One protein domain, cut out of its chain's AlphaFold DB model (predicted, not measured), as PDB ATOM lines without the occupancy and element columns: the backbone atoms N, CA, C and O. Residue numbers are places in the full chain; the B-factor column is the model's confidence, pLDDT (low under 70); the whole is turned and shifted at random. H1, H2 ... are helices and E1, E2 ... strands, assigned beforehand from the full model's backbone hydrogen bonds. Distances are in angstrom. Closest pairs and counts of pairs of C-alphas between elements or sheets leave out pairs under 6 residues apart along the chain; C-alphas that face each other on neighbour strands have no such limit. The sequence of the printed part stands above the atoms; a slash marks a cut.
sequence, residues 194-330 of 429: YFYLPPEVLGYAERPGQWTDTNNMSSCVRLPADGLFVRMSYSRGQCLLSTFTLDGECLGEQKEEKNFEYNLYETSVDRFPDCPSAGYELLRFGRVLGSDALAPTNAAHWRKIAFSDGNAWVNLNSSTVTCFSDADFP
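This is residues 194 to 330 of the 429 residues of the protein "Hydroxyethylthiazole kinase" of Pseudomonas sp. URMO17WK12:I6 (UniProt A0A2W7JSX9). A strongly twisted sheet of five antiparallel strands has the hairpin E6 and E7 over one face, with E6 close over E4 and E5. H1 and H2 make a steeply angled pair to one side, where the end of H2 only grazes the sheet, and the long loop after E1 returns with E2 to cover E7. The printed part has 137 residues with two named helices and eight named strands, in the order E1 E2 E3 E4 E5 H1 H2 E6 E7 E8; the large sheet runs E5 E4 E3 E1 E8. The class is mixed, helices and strands, with 63 residues, under half, in named elements. The whole is compact and rounded, with a radius of gyration of the C-alphas of 14.1 A and spans of 37 by 34 by 27 A.

In the large sheet, E3 is residues 228 to 235, 22.5 A long, E4 238 to 245, 23.2 A, and E5 250 to 255, 14.5 A. E1, residues 194 to 197, begins at C-alpha 194 (-38.868, -34.289, -6.124), and E8, residues 322 to 325, ends at C-alpha 325 (-40.989, -31.934, -1.501). E6 is residues 302 to 307, 15.3 A, and E7 310 to 315, 16.6 A. E2 is residues 220 to 222. H1 is residues 264 to 271, 10.1 A; H2, residues 276 to 285, is 13.9 A and begins at C-alpha 276 (-59.771, -31.506, -12.647).

E3, E4 and E5 form a meander, each strand the antiparallel neighbour of the one before. In the hairpin E3 and E4, N 231 and O 242 are 2.8 A apart; in the hairpin E4 and E5, N 241 and O 254 are 2.8 A apart. E1 is antiparallel to E3, with N 195 and O 230 at 2.8 A, and to edge strand E8, with N 194 and O 324 at 2.8 A. In the hairpin E6 and E7, N 303 and O 314 are 2.9 A apart. The closest C-alphas of E5 and E6, Gly 252 and Ala 306, are 5.1 A apart. E2 pairs with no named strand, but residues 203 to 204 pair antiparallel with it; its closest C-alpha to E7 is Arg 222, 6.8 A from Ala 312. H1 and H2 touch, Val 269 and Pro 276 having the closest C-alphas at 4.8 A, at a steep tilt of 58 degrees, opposite ways. H2 grazes the sheet with residues 283 to 285; H1 is not on it. Every O i to N i+4 pair in H1 and H2 is within hydrogen-bond range.

The farthest C-alphas, Ser 291 and Asp 309, are 39.6 A apart. The printed part has no cut. The links E1 to E2, 22 residues, and H2 to E6, 16 residues, are long. Mean pLDDT of the printed part is 96.0, and no printed residue is under 70.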
ATOM      1  N   TYR A 194     -39.915 -33.356  -5.736       98.44
ATOM      2  CA  TYR A 194     -38.868 -34.289  -6.124       98.44
ATOM      3  C   TYR A 194     -39.455 -35.665  -6.390       98.44
ATOM      4  O   TYR A 194     -40.372 -36.097  -5.699       98.44
ATOM      5  N   PHE A 195     -38.891 -36.367  -7.361       98.56
ATOM      6  CA  PHE A 195     -39.299 -37.716  -7.724       98.56
ATOM      7  C   PHE A 195     -38.068 -38.600  -7.785       98.56
ATOM      8  O   PHE A 195     -37.096 -38.228  -8.440       98.56
ATOM      9  N   TYR A 196     -38.114 -39.755  -7.132       98.44
ATOM     10  CA  TYR A 196     -37.132 -40.805  -7.367       98.44
ATOM     11  C   TYR A 196     -37.659 -41.752  -8.443       98.44
ATOM     12  O   TYR A 196     -38.740 -42.326  -8.312       98.44
ATOM     13  N   LEU A 197     -36.890 -41.888  -9.517       97.69
ATOM     14  CA  LEU A 197     -37.178 -42.753 -10.647       97.69
ATOM     15  C   LEU A 197     -36.235 -43.954 -10.553       97.69
ATOM     16  O   LEU A 197     -35.035 -43.780 -10.774       97.69
ATOM     17  N   PRO A 198     -36.730 -45.157 -10.229       96.69
ATOM     18  CA  PRO A 198     -35.892 -46.346 -10.257       96.69
ATOM     19  C   PRO A 198     -35.570 -46.760 -11.713       96.69
ATOM     20  O   PRO A 198     -36.256 -46.322 -12.645       96.69
ATOM     21  N   PRO A 199     -34.516 -47.567 -11.943       95.12
ATOM     22  CA  PRO A 199     -33.996 -47.854 -13.285       95.12
ATOM     23  C   PRO A 199     -34.988 -48.578 -14.209       95.12
ATOM     24  O   PRO A 199     -34.855 -48.513 -15.426       95.12
ATOM     25  N   GLU A 200     -36.022 -49.226 -13.672       93.19
ATOM     26  CA  GLU A 200     -37.100 -49.839 -14.454       93.19
ATOM     27  C   GLU A 200     -38.077 -48.834 -15.094       93.19
ATOM     28  O   GLU A 200     -38.912 -49.229 -15.913       93.19
ATOM     29  N   VAL A 201     -38.012 -47.546 -14.738       92.56
ATOM     30  CA  VAL A 201     -38.896 -46.523 -15.308       92.56
ATOM     31  C   VAL A 201     -38.509 -46.230 -16.757       92.56
ATOM     32  O   VAL A 201     -37.403 -45.791 -17.063       92.56
ATOM     33  N   LEU A 202     -39.466 -46.439 -17.662       94.38
ATOM     34  CA  LEU A 202     -39.267 -46.285 -19.101       94.38
ATOM     35  C   LEU A 202     -39.459 -44.833 -19.557       94.38
ATOM     36  O   LEU A 202     -40.416 -44.160 -19.166       94.38
ATOM     37  N   GLY A 203     -38.570 -44.380 -20.442       96.31
ATOM     38  CA  GLY A 203     -38.682 -43.110 -21.150       96.31
ATOM     39  C   GLY A 203     -39.092 -43.304 -22.609       96.31
ATOM     40  O   GLY A 203     -38.449 -44.029 -23.372       96.31
ATOM     41  N   TYR A 204     -40.148 -42.608 -23.013       97.81
ATOM     42  CA  TYR A 204     -40.807 -42.768 -24.306       97.81
ATOM     43  C   TYR A 204     -40.517 -41.614 -25.271       97.81
ATOM     44  O   TYR A 204     -40.297 -40.472 -24.855       97.81
ATOM     45  N   ALA A 205     -40.509 -41.914 -26.573       96.75
ATOM     46  CA  ALA A 205     -40.161 -40.949 -27.619       96.75
ATOM     47  C   ALA A 205     -41.167 -39.795 -27.705       96.75
ATOM     48  O   ALA A 205     -40.792 -38.628 -27.851       96.75
ATOM     49  N   GLU A 206     -42.450 -40.130 -27.598       96.69
ATOM     50  CA  GLU A 206     -43.555 -39.202 -27.785       96.69
ATOM     51  C   GLU A 206     -44.413 -39.101 -26.525       96.69
ATOM     52  O   GLU A 206     -44.391 -39.969 -25.649       96.69
ATOM     53  N   ARG A 207     -45.172 -38.004 -26.434       93.75
ATOM     54  CA  ARG A 207     -46.165 -37.822 -25.372       93.75
ATOM     55  C   ARG A 207     -47.232 -38.924 -25.473       93.75
ATOM     56  O   ARG A 207     -47.455 -39.429 -26.576       93.75
ATOM     57  N   PRO A 208     -47.918 -39.282 -24.378       94.75
ATOM     58  CA  PRO A 208     -48.990 -40.272 -24.446       94.75
ATOM     59  C   PRO A 208     -50.127 -39.804 -25.371       94.75
ATOM     60  O   PRO A 208     -50.381 -38.606 -25.515       94.75
ATOM     61  N   GLY A 209     -50.855 -40.755 -25.960       92.75
ATOM     62  CA  GLY A 209     -52.082 -40.456 -26.709       92.75
ATOM     63  C   GLY A 209     -53.246 -40.017 -25.811       92.75
ATOM     64  O   GLY A 209     -54.131 -39.299 -26.269       92.75
ATOM     65  N   GLN A 210     -53.231 -40.431 -24.540       94.38
ATOM     66  CA  GLN A 210     -54.190 -40.064 -23.497       94.38
ATOM     67  C   GLN A 210     -53.424 -39.744 -22.213       94.38
ATOM     68  O   GLN A 210     -52.644 -40.565 -21.740       94.38
ATOM     69  N   TRP A 211     -53.629 -38.556 -21.645       96.06
ATOM     70  CA  TRP A 211     -52.825 -38.073 -20.515       96.06
ATOM     71  C   TRP A 211     -52.978 -38.896 -19.240       96.06
ATOM     72  O   TRP A 211     -52.038 -38.968 -18.456       96.06
ATOM     73  N   THR A 212     -54.136 -39.513 -19.037       96.69
ATOM     74  CA  THR A 212     -54.416 -40.321 -17.852       96.69
ATOM     75  C   THR A 212     -53.979 -41.777 -17.990       96.69
ATOM     76  O   THR A 212     -53.889 -42.464 -16.975       96.69
ATOM     77  N   ASP A 213     -53.681 -42.255 -19.203       95.69
ATOM     78  CA  ASP A 213     -53.270 -43.641 -19.432       95.69
ATOM     79  C   ASP A 213     -51.849 -43.872 -18.907       95.69
ATOM     80  O   ASP A 213     -50.927 -43.108 -19.193       95.69
ATOM     81  N   THR A 214     -51.661 -44.941 -18.139       94.06
ATOM     82  CA  THR A 214     -50.348 -45.352 -17.633       94.06
ATOM     83  C   THR A 214     -49.473 -45.981 -18.709       94.06
ATOM     84  O   THR A 214     -48.261 -46.070 -18.521       94.06
ATOM     85  N   ASN A 215     -50.059 -46.410 -19.828       91.19
ATOM     86  CA  ASN A 215     -49.332 -46.974 -20.955       91.19
ATOM     87  C   ASN A 215     -49.034 -45.904 -22.007       91.19
ATOM     88  O   ASN A 215     -49.891 -45.109 -22.387       91.19
ATOM     89  N   ASN A 216     -47.815 -45.931 -22.541       92.44
ATOM     90  CA  ASN A 216     -47.438 -45.139 -23.703       92.44
ATOM     91  C   ASN A 216     -47.073 -46.087 -24.850       92.44
ATOM     92  O   ASN A 216     -46.159 -46.899 -24.733       92.44
ATOM     93  N   MET A 217     -47.824 -45.994 -25.950       91.44
ATOM     94  CA  MET A 217     -47.687 -46.875 -27.116       91.44
ATOM     95  C   MET A 217     -46.515 -46.501 -28.033       91.44
ATOM     96  O   MET A 217     -46.237 -47.227 -28.988       91.44
ATOM     97  N   SER A 218     -45.851 -45.367 -27.791       94.38
ATOM     98  CA  SER A 218     -44.669 -44.977 -28.559       94.38
ATOM     99  C   SER A 218     -43.446 -45.813 -28.176       94.38
ATOM    100  O   SER A 218     -43.428 -46.517 -27.164       94.38
ATOM    101  N   SER A 219     -42.400 -45.755 -29.000       94.00
ATOM    102  CA  SER A 219     -41.166 -46.489 -28.734       94.00
ATOM    103  C   SER A 219     -40.534 -46.049 -27.413       94.00
ATOM    104  O   SER A 219     -40.324 -44.855 -27.177       94.00
ATOM    105  N   CYS A 220     -40.165 -47.027 -26.587       94.62
ATOM    106  CA  CYS A 220     -39.236 -46.800 -25.490       94.62
ATOM    107  C   CYS A 220     -37.876 -46.415 -26.083       94.62
ATOM    108  O   CYS A 220     -37.315 -47.145 -26.901       94.62
ATOM    109  N   VAL A 221     -37.377 -45.241 -25.708       95.75
ATOM    110  CA  VAL A 221     -36.108 -44.686 -26.195       95.75
ATOM    111  C   VAL A 221     -35.093 -44.505 -25.081       95.75
ATOM    112  O   VAL A 221     -33.921 -44.291 -25.382       95.75
ATOM    113  N   ARG A 222     -35.515 -44.567 -23.814       92.50
ATOM    114  CA  ARG A 222     -34.636 -44.419 -22.653       92.50
ATOM    115  C   ARG A 222     -34.981 -45.436 -21.576       92.50
ATOM    116  O   ARG A 222     -36.149 -45.647 -21.261       92.50
ATOM    117  N   LEU A 223     -33.930 -46.005 -21.001       90.50
ATOM    118  CA  LEU A 223     -33.950 -46.814 -19.794       90.50
ATOM    119  C   LEU A 223     -32.753 -46.348 -18.950       90.50
ATOM    120  O   LEU A 223     -31.621 -46.475 -19.429       90.50
ATOM    121  N   PRO A 224     -32.967 -45.741 -17.771       87.69
ATOM    122  CA  PRO A 224     -31.871 -45.370 -16.886       87.69
ATOM    123  C   PRO A 224     -31.037 -46.598 -16.496       87.69
ATOM    124  O   PRO A 224     -31.590 -47.657 -16.210       87.69
ATOM    125  N   ALA A 225     -29.709 -46.463 -16.465       87.00
ATOM    126  CA  ALA A 225     -28.836 -47.520 -15.944       87.00
ATOM    127  C   ALA A 225     -28.965 -47.662 -14.416       87.00
ATOM    128  O   ALA A 225     -28.945 -48.773 -13.895       87.00
ATOM    129  N   ASP A 226     -29.159 -46.530 -13.738       93.56
ATOM    130  CA  ASP A 226     -29.311 -46.393 -12.293       93.56
ATOM    131  C   ASP A 226     -30.518 -45.501 -11.976       93.56
ATOM    132  O   ASP A 226     -31.117 -44.892 -12.865       93.56
ATOM    133  N   GLY A 227     -30.873 -45.399 -10.694       95.88
ATOM    134  CA  GLY A 227     -31.932 -44.493 -10.257       95.88
ATOM    135  C   GLY A 227     -31.602 -43.017 -10.517       95.88
ATOM    136  O   GLY A 227     -30.442 -42.607 -10.494       95.88
ATOM    137  N   LEU A 228     -32.636 -42.204 -10.728       97.25
ATOM    138  CA  LEU A 228     -32.525 -40.766 -10.981       97.25
ATOM    139  C   LEU A 228     -33.413 -39.974 -10.025       97.25
ATOM    140  O   LEU A 228     -34.467 -40.449  -9.604       97.25
ATOM    141  N   PHE A 229     -33.029 -38.731  -9.751       98.12
ATOM    142  CA  PHE A 229     -33.913 -37.750  -9.132       98.12
ATOM    143  C   PHE A 229     -34.397 -36.745 -10.171       98.12
ATOM    144  O   PHE A 229     -33.615 -36.226 -10.962       98.12
ATOM    145  N   VAL A 230     -35.683 -36.414 -10.146       98.44
ATOM    146  CA  VAL A 230     -36.243 -35.312 -10.934       98.44
ATOM    147  C   VAL A 230     -36.764 -34.262  -9.975       98.44
ATOM    148  O   VAL A 230     -37.580 -34.567  -9.113       98.44
ATOM    149  N   ARG A 231     -36.318 -33.018 -10.135       98.62
ATOM    150  CA  ARG A 231     -36.871 -31.855  -9.441       98.62
ATOM    151  C   ARG A 231     -37.841 -31.131 -10.360       98.62
ATOM    152  O   ARG A 231     -37.463 -30.755 -11.466       98.62
ATOM    153  N   MET A 232     -39.053 -30.884  -9.882       98.62
ATOM    154  CA  MET A 232     -40.068 -30.058 -10.524       98.62
ATOM    155  C   MET A 232     -40.192 -28.740  -9.760       98.62
ATOM    156  O   MET A 232     -40.719 -28.710  -8.647       98.62
ATOM    157  N   SER A 233     -39.715 -27.660 -10.378       98.12
ATOM    158  CA  SER A 233     -39.708 -26.317  -9.799       98.12
ATOM    159  C   SER A 233     -40.614 -25.377 -10.578       98.12
ATOM    160  O   SER A 233     -40.586 -25.349 -11.811       98.12
ATOM    161  N   TYR A 234     -41.403 -24.588  -9.857       97.25
ATOM    162  CA  TYR A 234     -42.282 -23.584 -10.439       97.25
ATOM    163  C   TYR A 234     -41.795 -22.182 -10.083       97.25
ATOM    164  O   TYR A 234     -41.583 -21.863  -8.915       97.25
ATOM    165  N   SER A 235     -41.612 -21.334 -11.092       94.56
ATOM    166  CA  SER A 235     -41.195 -19.951 -10.883       94.56
ATOM    167  C   SER A 235     -41.655 -19.057 -12.024       94.56
ATOM    168  O   SER A 235     -41.394 -19.334 -13.199       94.56
ATOM    169  N   ARG A 236     -42.281 -17.927 -11.669       92.38
ATOM    170  CA  ARG A 236     -42.664 -16.852 -12.600       92.38
ATOM    171  C   ARG A 236     -43.480 -17.352 -13.800       92.38
ATOM    172  O   ARG A 236     -43.290 -16.862 -14.914       92.38
ATOM    173  N   GLY A 237     -44.381 -18.312 -13.595       94.75
ATOM    174  CA  GLY A 237     -45.233 -18.827 -14.663       94.75
ATOM    175  C   GLY A 237     -44.695 -20.083 -15.349       94.75
ATOM    176  O   GLY A 237     -45.391 -20.653 -16.182       94.75
ATOM    177  N   GLN A 238     -43.468 -20.517 -15.054       96.69
ATOM    178  CA  GLN A 238     -42.817 -21.645 -15.725       96.69
ATOM    179  C   GLN A 238     -42.662 -22.843 -14.781       96.69
ATOM    180  O   GLN A 238     -42.430 -22.658 -13.593       96.69
ATOM    181  N   CYS A 239     -42.728 -24.054 -15.335       98.31
ATOM    182  CA  CYS A 239     -42.307 -25.298 -14.702       98.31
ATOM    183  C   CYS A 239     -40.979 -25.763 -15.322       98.31
ATOM    184  O   CYS A 239     -40.888 -25.991 -16.533       98.31
ATOM    185  N   LEU A 240     -39.944 -25.891 -14.498       98.50
ATOM    186  CA  LEU A 240     -38.631 -26.411 -14.867       98.50
ATOM    187  C   LEU A 240     -38.444 -27.794 -14.243       98.50
ATOM    188  O   LEU A 240     -38.550 -27.947 -13.027       98.50
ATOM    189  N   LEU A 241     -38.156 -28.783 -15.082       98.69
ATOM    190  CA  LEU A 241     -37.796 -30.133 -14.670       98.69
ATOM    191  C   LEU A 241     -36.284 -30.296 -14.798       98.69
ATOM    192  O   LEU A 241     -35.762 -30.237 -15.907       98.69
ATOM    193  N   SER A 242     -35.588 -30.490 -13.682       98.38
ATOM    194  CA  SER A 242     -34.145 -30.759 -13.654       98.38
ATOM    195  C   SER A 242     -33.926 -32.219 -13.249       98.38
ATOM    196  O   SER A 242     -34.478 -32.652 -12.237       98.38
ATOM    197  N   THR A 243     -33.139 -32.972 -14.015       98.19
ATOM    198  CA  THR A 243     -32.829 -34.382 -13.719       98.19
ATOM    199  C   THR A 243     -31.428 -34.502 -13.137       98.19
ATOM    200  O   THR A 243     -30.492 -33.899 -13.661       98.19
ATOM    201  N   PHE A 244     -31.274 -35.318 -12.099       97.19
ATOM    202  CA  PHE A 244     -30.023 -35.541 -11.390       97.19
ATOM    203  C   PHE A 244     -29.718 -37.031 -11.229       97.19
ATOM    204  O   PHE A 244     -30.630 -37.855 -11.123       97.19
ATOM    205  N   THR A 245     -28.433 -37.365 -11.166       95.06
ATOM    206  CA  THR A 245     -27.962 -38.667 -10.673       95.06
ATOM    207  C   THR A 245     -28.186 -38.789  -9.161       95.06
ATOM    208  O   THR A 245     -28.506 -37.805  -8.487       95.06
ATOM    209  N   LEU A 246     -27.988 -39.988  -8.599       93.12
ATOM    210  CA  LEU A 246     -28.048 -40.194  -7.143       93.12
ATOM    211  C   LEU A 246     -26.983 -39.389  -6.384       93.12
ATOM    212  O   LEU A 246     -27.238 -38.965  -5.259       93.12
ATOM    213  N   ASP A 247     -25.845 -39.116  -7.026       89.44
ATOM    214  CA  ASP A 247     -24.758 -38.296  -6.477       89.44
ATOM    215  C   ASP A 247     -25.019 -36.781  -6.608       89.44
ATOM    216  O   ASP A 247     -24.211 -35.962  -6.168       89.44
ATOM    217  N   GLY A 248     -26.149 -36.387  -7.210       89.69
ATOM    218  CA  GLY A 248     -26.559 -34.989  -7.360       89.69
ATOM    219  C   GLY A 248     -25.997 -34.276  -8.594       89.69
ATOM    220  O   GLY A 248     -26.139 -33.057  -8.709       89.69
ATOM    221  N   GLU A 249     -25.385 -34.995  -9.539       92.19
ATOM    222  CA  GLU A 249     -24.943 -34.410 -10.810       92.19
ATOM    223  C   GLU A 249     -26.152 -34.100 -11.700       92.19
ATOM    224  O   GLU A 249     -26.973 -34.977 -11.966       92.19
ATOM    225  N   CYS A 250     -26.267 -32.859 -12.181       95.44
ATOM    226  CA  CYS A 250     -27.349 -32.457 -13.079       95.44
ATOM    227  C   CYS A 250     -27.112 -33.005 -14.494       95.44
ATOM    228  O   CYS A 250     -26.180 -32.585 -15.176       95.44
ATOM    229  N   LEU A 251     -27.993 -33.897 -14.949       95.62
ATOM    230  CA  LEU A 251     -27.960 -34.468 -16.298       95.62
ATOM    231  C   LEU A 251     -28.554 -33.526 -17.349       95.62
ATOM    232  O   LEU A 251     -28.205 -33.604 -18.525       95.62
ATOM    233  N   GLY A 252     -29.464 -32.643 -16.939       97.12
ATOM    234  CA  GLY A 252     -30.064 -31.658 -17.824       97.12
ATOM    235  C   GLY A 252     -31.373 -31.092 -17.297       97.12
ATOM    236  O   GLY A 252     -31.914 -31.525 -16.277       97.12
ATOM    237  N   GLU A 253     -31.902 -30.121 -18.039       97.81
ATOM    238  CA  GLU A 253     -33.134 -29.425 -17.694       97.81
ATOM    239  C   GLU A 253     -34.108 -29.386 -18.872       97.81
ATOM    240  O   GLU A 253     -33.724 -29.161 -20.022       97.81
ATOM    241  N   GLN A 254     -35.393 -29.549 -18.577       98.19
ATOM    242  CA  GLN A 254     -36.484 -29.460 -19.532       98.19
ATOM    243  C   GLN A 254     -37.542 -28.491 -19.005       98.19
ATOM    244  O   GLN A 254     -38.094 -28.657 -17.922       98.19
ATOM    245  N   LYS A 255     -37.841 -27.461 -19.798       98.06
ATOM    246  CA  LYS A 255     -38.943 -26.537 -19.517       98.06
ATOM    247  C   LYS A 255     -40.244 -27.100 -20.059       98.06
ATOM    248  O   LYS A 255     -40.265 -27.672 -21.153       98.06
ATOM    249  N   GLU A 256     -41.317 -26.881 -19.321       97.38
ATOM    250  CA  GLU A 256     -42.660 -27.011 -19.868       97.38
ATOM    251  C   GLU A 256     -42.982 -25.857 -20.828       97.38
ATOM    252  O   GLU A 256     -42.186 -24.930 -21.060       97.38
ATOM    253  N   GLU A 257     -44.170 -25.936 -21.420       95.06
ATOM    254  CA  GLU A 257     -44.724 -24.885 -22.264       95.06
ATOM    255  C   GLU A 257     -44.720 -23.517 -21.560       95.06
ATOM    256  O   GLU A 257     -44.713 -23.383 -20.335       95.06
ATOM    257  N   LYS A 258     -44.692 -22.443 -22.350       95.62
ATOM    258  CA  LYS A 258     -44.677 -21.088 -21.793       95.62
ATOM    259  C   LYS A 258     -45.930 -20.857 -20.940       95.62
ATOM    260  O   LYS A 258     -47.032 -21.155 -21.385       95.62
ATOM    261  N   ASN A 259     -45.754 -20.235 -19.773       96.12
ATOM    262  CA  ASN A 259     -46.822 -19.942 -18.810       96.12
ATOM    263  C   ASN A 259     -47.498 -21.194 -18.215       96.12
ATOM    264  O   ASN A 259     -48.604 -21.080 -17.691       96.12
ATOM    265  N   PHE A 260     -46.849 -22.367 -18.265       97.06
ATOM    266  CA  PHE A 260     -47.416 -23.620 -17.762       97.06
ATOM    267  C   PHE A 260     -47.970 -23.511 -16.332       97.06
ATOM    268  O   PHE A 260     -49.057 -24.012 -16.074       97.06
ATOM    269  N   GLU A 261     -47.276 -22.819 -15.419       97.12
ATOM    270  CA  GLU A 261     -47.751 -22.625 -14.038       97.12
ATOM    271  C   GLU A 261     -49.083 -21.871 -13.988       97.12
ATOM    272  O   GLU A 261     -50.001 -22.270 -13.278       97.12
ATOM    273  N   TYR A 262     -49.198 -20.785 -14.758       96.88
ATOM    274  CA  TYR A 262     -50.409 -19.964 -14.795       96.88
ATOM    275  C   TYR A 262     -51.568 -20.692 -15.478       96.88
ATOM    276  O   TYR A 262     -52.723 -20.481 -15.119       96.88
ATOM    277  N   ASN A 263     -51.254 -21.595 -16.408       97.94
ATOM    278  CA  ASN A 263     -52.226 -22.379 -17.160       97.94
ATOM    279  C   ASN A 263     -52.524 -23.743 -16.511       97.94
ATOM    280  O   ASN A 263     -53.177 -24.582 -17.134       97.94
ATOM    281  N   LEU A 264     -52.055 -24.007 -15.284       97.50
ATOM    282  CA  LEU A 264     -52.229 -25.309 -14.628       97.50
ATOM    283  C   LEU A 264     -53.696 -25.716 -14.487       97.50
ATOM    284  O   LEU A 264     -54.014 -26.885 -14.671       97.50
ATOM    285  N   TYR A 265     -54.579 -24.762 -14.187       97.62
ATOM    286  CA  TYR A 265     -56.014 -25.021 -14.083       97.62
ATOM    287  C   TYR A 265     -56.620 -25.443 -15.427       97.62
ATOM    288  O   TYR A 265     -57.285 -26.468 -15.513       97.62
ATOM    289  N   GLU A 266     -56.344 -24.699 -16.499       98.25
ATOM    290  CA  GLU A 266     -56.814 -25.061 -17.845       98.25
ATOM    291  C   GLU A 266     -56.248 -26.420 -18.273       98.25
ATOM    292  O   GLU A 266     -56.967 -27.271 -18.795       98.25
ATOM    293  N   THR A 267     -54.970 -26.655 -17.967       97.81
ATOM    294  CA  THR A 267     -54.287 -27.923 -18.233       97.81
ATOM    295  C   THR A 267     -54.924 -29.075 -17.457       97.81
ATOM    296  O   THR A 267     -55.048 -30.171 -17.995       97.81
ATOM    297  N   SER A 268     -55.335 -28.869 -16.204       98.25
ATOM    298  CA  SER A 268     -55.958 -29.931 -15.417       98.25
ATOM    299  C   SER A 268     -57.375 -30.248 -15.890       98.25
ATOM    300  O   SER A 268     -57.738 -31.420 -15.928       98.25
ATOM    301  N   VAL A 269     -58.142 -29.241 -16.318       98.19
ATOM    302  CA  VAL A 269     -59.473 -29.427 -16.920       98.19
ATOM    303  C   VAL A 269     -59.389 -30.204 -18.237       98.19
ATOM    304  O   VAL A 269     -60.197 -31.100 -18.458       98.19
ATOM    305  N   ASP A 270     -58.405 -29.899 -19.087       97.75
ATOM    306  CA  ASP A 270     -58.191 -30.601 -20.361       97.75
ATOM    307  C   ASP A 270     -57.703 -32.044 -20.161       97.75
ATOM    308  O   ASP A 270     -58.232 -32.982 -20.758       97.75
ATOM    309  N   ARG A 271     -56.695 -32.240 -19.301       97.12
ATOM    310  CA  ARG A 271     -56.023 -33.540 -19.143       97.12
ATOM    311  C   ARG A 271     -56.742 -34.502 -18.199       97.12
ATOM    312  O   ARG A 271     -56.560 -35.707 -18.340       97.12
ATOM    313  N   PHE A 272     -57.524 -33.992 -17.248       97.88
ATOM    314  CA  PHE A 272     -58.223 -34.772 -16.218       97.88
ATOM    315  C   PHE A 272     -59.701 -34.346 -16.114       97.88
ATOM    316  O   PHE A 272     -60.133 -33.898 -15.050       97.88
ATOM    317  N   PRO A 273     -60.496 -34.473 -17.194       97.00
ATOM    318  CA  PRO A 273     -61.852 -33.918 -17.261       97.00
ATOM    319  C   PRO A 273     -62.814 -34.497 -16.213       97.00
ATOM    320  O   PRO A 273     -63.730 -33.801 -15.777       97.00
ATOM    321  N   ASP A 274     -62.589 -35.736 -15.772       97.00
ATOM    322  CA  ASP A 274     -63.423 -36.402 -14.765       97.00
ATOM    323  C   ASP A 274     -63.141 -35.914 -13.329       97.00
ATOM    324  O   ASP A 274     -63.993 -36.044 -12.450       97.00
ATOM    325  N   CYS A 275     -61.957 -35.340 -13.074       96.94
ATOM    326  CA  CYS A 275     -61.549 -34.838 -11.757       96.94
ATOM    327  C   CYS A 275     -60.468 -33.728 -11.846       96.94
ATOM    328  O   CYS A 275     -59.327 -33.922 -11.400       96.94
ATOM    329  N   PRO A 276     -60.783 -32.535 -12.389       97.81
ATOM    330  CA  PRO A 276     -59.771 -31.506 -12.647       97.81
ATOM    331  C   PRO A 276     -59.011 -31.018 -11.408       97.81
ATOM    332  O   PRO A 276     -57.874 -30.568 -11.531       97.81
ATOM    333  N   SER A 277     -59.617 -31.094 -10.221       97.94
ATOM    334  CA  SER A 277     -58.995 -30.736  -8.941       97.94
ATOM    335  C   SER A 277     -57.867 -31.699  -8.559       97.94
ATOM    336  O   SER A 277     -56.733 -31.267  -8.368       97.94
ATOM    337  N   ALA A 278     -58.133 -33.007  -8.546       98.06
ATOM    338  CA  ALA A 278     -57.111 -34.027  -8.311       98.06
ATOM    339  C   ALA A 278     -56.023 -33.997  -9.402       98.06
ATOM    340  O   ALA A 278     -54.834 -34.116  -9.108       98.06
ATOM    341  N   GLY A 279     -56.411 -33.756 -10.661       98.38
ATOM    342  CA  GLY A 279     -55.468 -33.553 -11.764       98.38
ATOM    343  C   GLY A 279     -54.571 -32.324 -11.576       98.38
ATOM    344  O   GLY A 279     -53.375 -32.381 -11.863       98.38
ATOM    345  N   TYR A 280     -55.116 -31.219 -11.058       98.50
ATOM    346  CA  TYR A 280     -54.349 -30.012 -10.744       98.50
ATOM    347  C   TYR A 280     -53.289 -30.304  -9.683       98.50
ATOM    348  O   TYR A 280     -52.121 -29.960  -9.863       98.50
ATOM    349  N   GLU A 281     -53.681 -30.974  -8.598       98.12
ATOM    350  CA  GLU A 281     -52.759 -31.339  -7.525       98.12
ATOM    351  C   GLU A 281     -51.683 -32.313  -8.007       98.12
ATOM    352  O   GLU A 281     -50.507 -32.106  -7.719       98.12
ATOM    353  N   LEU A 282     -52.040 -33.302  -8.833       98.25
ATOM    354  CA  LEU A 282     -51.065 -34.195  -9.453       98.25
ATOM    355  C   LEU A 282     -50.046 -33.415 -10.299       98.25
ATOM    356  O   LEU A 282     -48.840 -33.603 -10.157       98.25
ATOM    357  N   LEU A 283     -50.501 -32.475 -11.136       98.31
ATOM    358  CA  LEU A 283     -49.608 -31.647 -11.947       98.31
ATOM    359  C   LEU A 283     -48.723 -30.720 -11.097       98.31
ATOM    360  O   LEU A 283     -47.547 -30.536 -11.431       98.31
ATOM    361  N   ARG A 284     -49.261 -30.136 -10.020       97.81
ATOM    362  CA  ARG A 284     -48.560 -29.151  -9.181       97.81
ATOM    363  C   ARG A 284     -47.614 -29.786  -8.166       97.81
ATOM    364  O   ARG A 284     -46.510 -29.277  -7.992       97.81
ATOM    365  N   PHE A 285     -48.051 -30.859  -7.516       97.81
ATOM    366  CA  PHE A 285     -47.399 -31.468  -6.356       97.81
ATOM    367  C   PHE A 285     -46.853 -32.872  -6.637       97.81
ATOM    368  O   PHE A 285     -46.204 -33.455  -5.776       97.81
ATOM    369  N   GLY A 286     -47.124 -33.451  -7.813       97.06
ATOM    370  CA  GLY A 286     -46.766 -34.843  -8.114       97.06
ATOM    371  C   GLY A 286     -47.630 -35.878  -7.399       97.06
ATOM    372  O   GLY A 286     -47.451 -37.074  -7.595       97.06
ATOM    373  N   ARG A 287     -48.570 -35.424  -6.567       96.00
ATOM    374  CA  ARG A 287     -49.486 -36.239  -5.774       96.00
ATOM    375  C   ARG A 287     -50.736 -35.428  -5.458       96.00
ATOM    376  O   ARG A 287     -50.666 -34.218  -5.282       96.00
ATOM    377  N   VAL A 288     -51.869 -36.106  -5.337       96.12
ATOM    378  CA  VAL A 288     -53.089 -35.503  -4.785       96.12
ATOM    379  C   VAL A 288     -52.905 -35.351  -3.284       96.12
ATOM    380  O   VAL A 288     -52.486 -36.321  -2.662       96.12
ATOM    381  N   LEU A 289     -53.181 -34.188  -2.708       94.38
ATOM    382  CA  LEU A 289     -53.116 -33.889  -1.275       94.38
ATOM    383  C   LEU A 289     -54.513 -33.839  -0.650       94.38
ATOM    384  O   LEU A 289     -54.689 -34.340   0.461       94.38
ATOM    385  N   GLY A 290     -55.486 -33.283  -1.375       92.56
ATOM    386  CA  GLY A 290     -56.867 -33.131  -0.941       92.56
ATOM    387  C   GLY A 290     -57.676 -34.431  -0.938       92.56
ATOM    388  O   GLY A 290     -57.166 -35.535  -1.135       92.56
ATOM    389  N   SER A 291     -58.977 -34.282  -0.687       93.94
ATOM    390  CA  SER A 291     -59.930 -35.393  -0.576       93.94
ATOM    391  C   SER A 291     -60.405 -35.956  -1.915       93.94
ATOM    392  O   SER A 291     -60.995 -37.036  -1.938       93.94
ATOM    393  N   ASP A 292     -60.208 -35.222  -3.009       95.69
ATOM    394  CA  ASP A 292     -60.656 -35.641  -4.334       95.69
ATOM    395  C   ASP A 292     -59.820 -36.822  -4.830       95.69
ATOM    396  O   ASP A 292     -58.634 -36.926  -4.541       95.69
ATOM    397  N   ALA A 293     -60.422 -37.738  -5.582       95.44
ATOM    398  CA  ALA A 293     -59.712 -38.891  -6.127       95.44
ATOM    399  C   ALA A 293     -59.373 -38.671  -7.602       95.44
ATOM    400  O   ALA A 293     -60.162 -38.084  -8.344       95.44
ATOM    401  N   LEU A 294     -58.225 -39.195  -8.042       96.50
ATOM    402  CA  LEU A 294     -57.938 -39.305  -9.471       96.50
ATOM    403  C   LEU A 294     -58.962 -40.230 -10.143       96.50
ATOM    404  O   LEU A 294     -59.360 -41.260  -9.590       96.50
ATOM    405  N   ALA A 295     -59.335 -39.876 -11.363       95.50
ATOM    406  CA  ALA A 295     -60.179 -40.644 -12.257       95.50
ATOM    407  C   ALA A 295     -59.470 -40.714 -13.622       95.50
ATOM    408  O   ALA A 295     -59.334 -39.687 -14.291       95.50
ATOM    409  N   PRO A 296     -58.959 -41.894 -14.026       96.25
ATOM    410  CA  PRO A 296     -58.864 -43.140 -13.255       96.25
ATOM    411  C   PRO A 296     -57.967 -43.011 -12.011       96.25
ATOM    412  O   PRO A 296     -57.108 -42.139 -11.937       96.25
ATOM    413  N   THR A 297     -58.124 -43.906 -11.031       95.31
ATOM    414  CA  THR A 297     -57.399 -43.841  -9.741       95.31
ATOM    415  C   THR A 297     -55.876 -43.872  -9.884       95.31
ATOM    416  O   THR A 297     -55.167 -43.297  -9.064       95.31
ATOM    417  N   ASN A 298     -55.369 -44.513 -10.934       94.75
ATOM    418  CA  ASN A 298     -53.952 -44.596 -11.272       94.75
ATOM    419  C   ASN A 298     -53.555 -43.630 -12.403       94.75
ATOM    420  O   ASN A 298     -52.609 -43.925 -13.129       94.75
ATOM    421  N   ALA A 299     -54.287 -42.525 -12.593       97.62
ATOM    422  CA  ALA A 299     -54.024 -41.595 -13.684       97.62
ATOM    423  C   ALA A 299     -52.547 -41.170 -13.724       97.62
ATOM    424  O   ALA A 299     -51.946 -40.816 -12.705       97.62
ATOM    425  N   ALA A 300     -51.963 -41.229 -14.916       97.81
ATOM    426  CA  ALA A 300     -50.549 -40.958 -15.112       97.81
ATOM    427  C   ALA A 300     -50.190 -39.471 -14.957       97.81
ATOM    428  O   ALA A 300     -50.987 -38.569 -15.219       97.81
ATOM    429  N   HIS A 301     -48.934 -39.216 -14.588       98.00
ATOM    430  CA  HIS A 301     -48.333 -37.885 -14.547       98.00
ATOM    431  C   HIS A 301     -47.204 -37.792 -15.569       98.00
ATOM    432  O   HIS A 301     -46.020 -37.859 -15.240       98.00
ATOM    433  N   TRP A 302     -47.569 -37.672 -16.842       98.06
ATOM    434  CA  TRP A 302     -46.587 -37.612 -17.919       98.06
ATOM    435  C   TRP A 302     -45.865 -36.269 -17.971       98.06
ATOM    436  O   TRP A 302     -46.483 -35.217 -18.157       98.06
ATOM    437  N   ARG A 303     -44.536 -36.328 -17.885       98.06
ATOM    438  CA  ARG A 303     -43.628 -35.194 -18.044       98.06
ATOM    439  C   ARG A 303     -42.521 -35.537 -19.024       98.06
ATOM    440  O   ARG A 303     -42.067 -36.677 -19.078       98.06
ATOM    441  N   LYS A 304     -42.059 -34.543 -19.779       98.12
ATOM    442  CA  LYS A 304     -40.824 -34.675 -20.552       98.12
ATOM    443  C   LYS A 304     -39.660 -34.257 -19.664       98.12
ATOM    444  O   LYS A 304     -39.671 -33.145 -19.151       98.12
ATOM    445  N   ILE A 305     -38.669 -35.124 -19.499       98.12
ATOM    446  CA  ILE A 305     -37.482 -34.847 -18.681       98.12
ATOM    447  C   ILE A 305     -36.210 -35.013 -19.509       98.12
ATOM    448  O   ILE A 305     -36.230 -35.640 -20.573       98.12
ATOM    449  N   ALA A 306     -35.116 -34.433 -19.021       97.19
ATOM    450  CA  ALA A 306     -33.799 -34.587 -19.620       97.19
ATOM    451  C   ALA A 306     -33.097 -35.849 -19.097       97.19
ATOM    452  O   ALA A 306     -33.226 -36.205 -17.928       97.19
ATOM    453  N   PHE A 307     -32.338 -36.489 -19.974       94.50
ATOM    454  CA  PHE A 307     -31.364 -37.546 -19.716       94.50
ATOM    455  C   PHE A 307     -30.012 -37.091 -20.285       94.50
ATOM    456  O   PHE A 307     -29.948 -36.121 -21.043       94.50
ATOM    457  N   SER A 308     -28.934 -37.809 -19.965       88.62
ATOM    458  CA  SER A 308     -27.578 -37.486 -20.439       88.62
ATOM    459  C   SER A 308     -27.442 -37.442 -21.968       88.62
ATOM    460  O   SER A 308     -26.577 -36.751 -22.498       88.62
ATOM    461  N   ASP A 309     -28.303 -38.154 -22.690       87.31
ATOM    462  CA  ASP A 309     -28.255 -38.334 -24.141       87.31
ATOM    463  C   ASP A 309     -29.529 -37.837 -24.860       87.31
ATOM    464  O   ASP A 309     -29.790 -38.216 -26.004       87.31
ATOM    465  N   GLY A 310     -30.357 -37.008 -24.220       92.50
ATOM    466  CA  GLY A 310     -31.557 -36.410 -24.819       92.50
ATOM    467  C   GLY A 310     -32.764 -36.411 -23.885       92.50
ATOM    468  O   GLY A 310     -32.634 -36.650 -22.695       92.50
ATOM    469  N   ASN A 311     -33.961 -36.149 -24.416       97.00
ATOM    470  CA  ASN A 311     -35.165 -35.981 -23.594       97.00
ATOM    471  C   ASN A 311     -36.196 -37.066 -23.911       97.00
ATOM    472  O   ASN A 311     -36.395 -37.395 -25.081       97.00
ATOM    473  N   ALA A 312     -36.911 -37.548 -22.896       97.62
ATOM    474  CA  ALA A 312     -37.966 -38.550 -23.059       97.62
ATOM    475  C   ALA A 312     -39.161 -38.276 -22.138       97.62
ATOM    476  O   ALA A 312     -39.052 -37.543 -21.153       97.62
ATOM    477  N   TRP A 313     -40.314 -38.841 -22.490       98.25
ATOM    478  CA  TRP A 313     -41.541 -38.763 -21.701       98.25
ATOM    479  C   TRP A 313     -41.581 -39.866 -20.652       98.25
ATOM    480  O   TRP A 313     -41.419 -41.037 -20.986       98.25
ATOM    481  N   VAL A 314     -41.827 -39.489 -19.403       97.94
ATOM    482  CA  VAL A 314     -41.834 -40.381 -18.242       97.94
ATOM    483  C   VAL A 314     -43.096 -40.144 -17.418       97.94
ATOM    484  O   VAL A 314     -43.531 -39.002 -17.262       97.94
ATOM    485  N   ASN A 315     -43.689 -41.219 -16.899       97.75
ATOM    486  CA  ASN A 315     -44.796 -41.145 -15.951       97.75
ATOM    487  C   ASN A 315     -44.240 -40.993 -14.527       97.75
ATOM    488  O   ASN A 315     -43.763 -41.963 -13.940       97.75
ATOM    489  N   LEU A 316     -44.333 -39.787 -13.966       98.06
ATOM    490  CA  LEU A 316     -43.874 -39.479 -12.608       98.06
ATOM    491  C   LEU A 316     -44.834 -39.961 -11.504       98.06
ATOM    492  O   LEU A 316     -44.504 -39.855 -10.331       98.06
ATOM    493  N   ASN A 317     -45.995 -40.513 -11.868       97.19
ATOM    494  CA  ASN A 317     -46.954 -41.141 -10.951       97.19
ATOM    495  C   ASN A 317     -47.047 -42.659 -11.200       97.19
ATOM    496  O   ASN A 317     -48.094 -43.279 -11.019       97.19
ATOM    497  N   SER A 318     -45.962 -43.263 -11.697       95.50
ATOM    498  CA  SER A 318     -45.825 -44.721 -11.751       95.50
ATOM    499  C   SER A 318     -45.790 -45.300 -10.333       95.50
ATOM    500  O   SER A 318     -45.259 -44.674  -9.422       95.50
ATOM    501  N   SER A 319     -46.283 -46.526 -10.140       93.31
ATOM    502  CA  SER A 319     -46.346 -47.172  -8.818       93.31
ATOM    503  C   SER A 319     -44.982 -47.420  -8.162       93.31
ATOM    504  O   SER A 319     -44.931 -47.683  -6.965       93.31
ATOM    505  N   THR A 320     -43.894 -47.387  -8.936       95.38
ATOM    506  CA  THR A 320     -42.512 -47.531  -8.447       95.38
ATOM    507  C   THR A 320     -41.811 -46.189  -8.214       95.38
ATOM    508  O   THR A 320     -40.703 -46.165  -7.690       95.38
ATOM    509  N   VAL A 321     -42.441 -45.070  -8.586       97.81
ATOM    510  CA  VAL A 321     -41.908 -43.722  -8.360       97.81
ATOM    511  C   VAL A 321     -42.387 -43.215  -7.007       97.81
ATOM    512  O   VAL A 321     -43.571 -43.290  -6.677       97.81
ATOM    513  N   THR A 322     -41.469 -42.664  -6.223       98.31
ATOM    514  CA  THR A 322     -41.783 -41.991  -4.959       98.31
ATOM    515  C   THR A 322     -41.654 -40.480  -5.122       98.31
ATOM    516  O   THR A 322     -40.840 -39.988  -5.908       98.31
ATOM    517  N   CYS A 323     -42.478 -39.733  -4.389       98.19
ATOM    518  CA  CYS A 323     -42.596 -38.282  -4.513       98.19
ATOM    519  C   CYS A 323     -42.304 -37.588  -3.177       98.19
ATOM    520  O   CYS A 323     -42.839 -37.981  -2.145       98.19
ATOM    521  N   PHE A 324     -41.505 -36.525  -3.200       97.88
ATOM    522  CA  PHE A 324     -41.093 -35.715  -2.049       97.88
ATOM    523  C   PHE A 324     -41.245 -34.231  -2.375       97.88
ATOM    524  O   PHE A 324     -41.581 -33.851  -3.494       97.88
ATOM    525  N   SER A 325     -41.005 -33.388  -1.385       97.19
ATOM    526  CA  SER A 325     -40.989 -31.934  -1.501       97.19
ATOM    527  C   SER A 325     -39.856 -31.344  -0.662       97.19
ATOM    528  O   SER A 325     -39.228 -32.070   0.112       97.19
ATOM    529  N   ASP A 326     -39.611 -30.037  -0.748       95.88
ATOM    530  CA  ASP A 326     -38.661 -29.379   0.163       95.88
ATOM    531  C   ASP A 326     -39.038 -29.574   1.647       95.88
ATOM    532  O   ASP A 326     -38.159 -29.589   2.509       95.88
ATOM    533  N   ALA A 327     -40.320 -29.832   1.936       94.56
ATOM    534  CA  ALA A 327     -40.817 -30.184   3.267       94.56
ATOM    535  C   ALA A 327     -40.205 -31.454   3.875       94.56
ATOM    536  O   ALA A 327     -40.319 -31.669   5.083       94.56
ATOM    537  N   ASP A 328     -39.573 -32.298   3.061       94.31
ATOM    538  CA  ASP A 328     -38.965 -33.558   3.489       94.31
ATOM    539  C   ASP A 328     -37.451 -33.432   3.737       94.31
ATOM    540  O   ASP A 328     -36.806 -34.418   4.090       94.31
ATOM    541  N   PHE A 329     -36.873 -32.236   3.541       94.31
ATOM    542  CA  PHE A 329     -35.439 -31.964   3.705       94.31
ATOM    543  C   PHE A 329     -34.552 -33.024   3.014       94.31
ATOM    544  O   PHE A 329     -33.730 -33.685   3.661       94.31
ATOM    545  N   PRO A 330     -34.716 -33.232   1.694       93.44
ATOM    546  CA  PRO A 330     -34.087 -34.349   1.009       93.44
ATOM    547  C   PRO A 330     -32.561 -34.243   0.940       93.44
ATOM    548  O   PRO A 330     -32.007 -33.192   0.595       93.44
TER     549      PRO A 330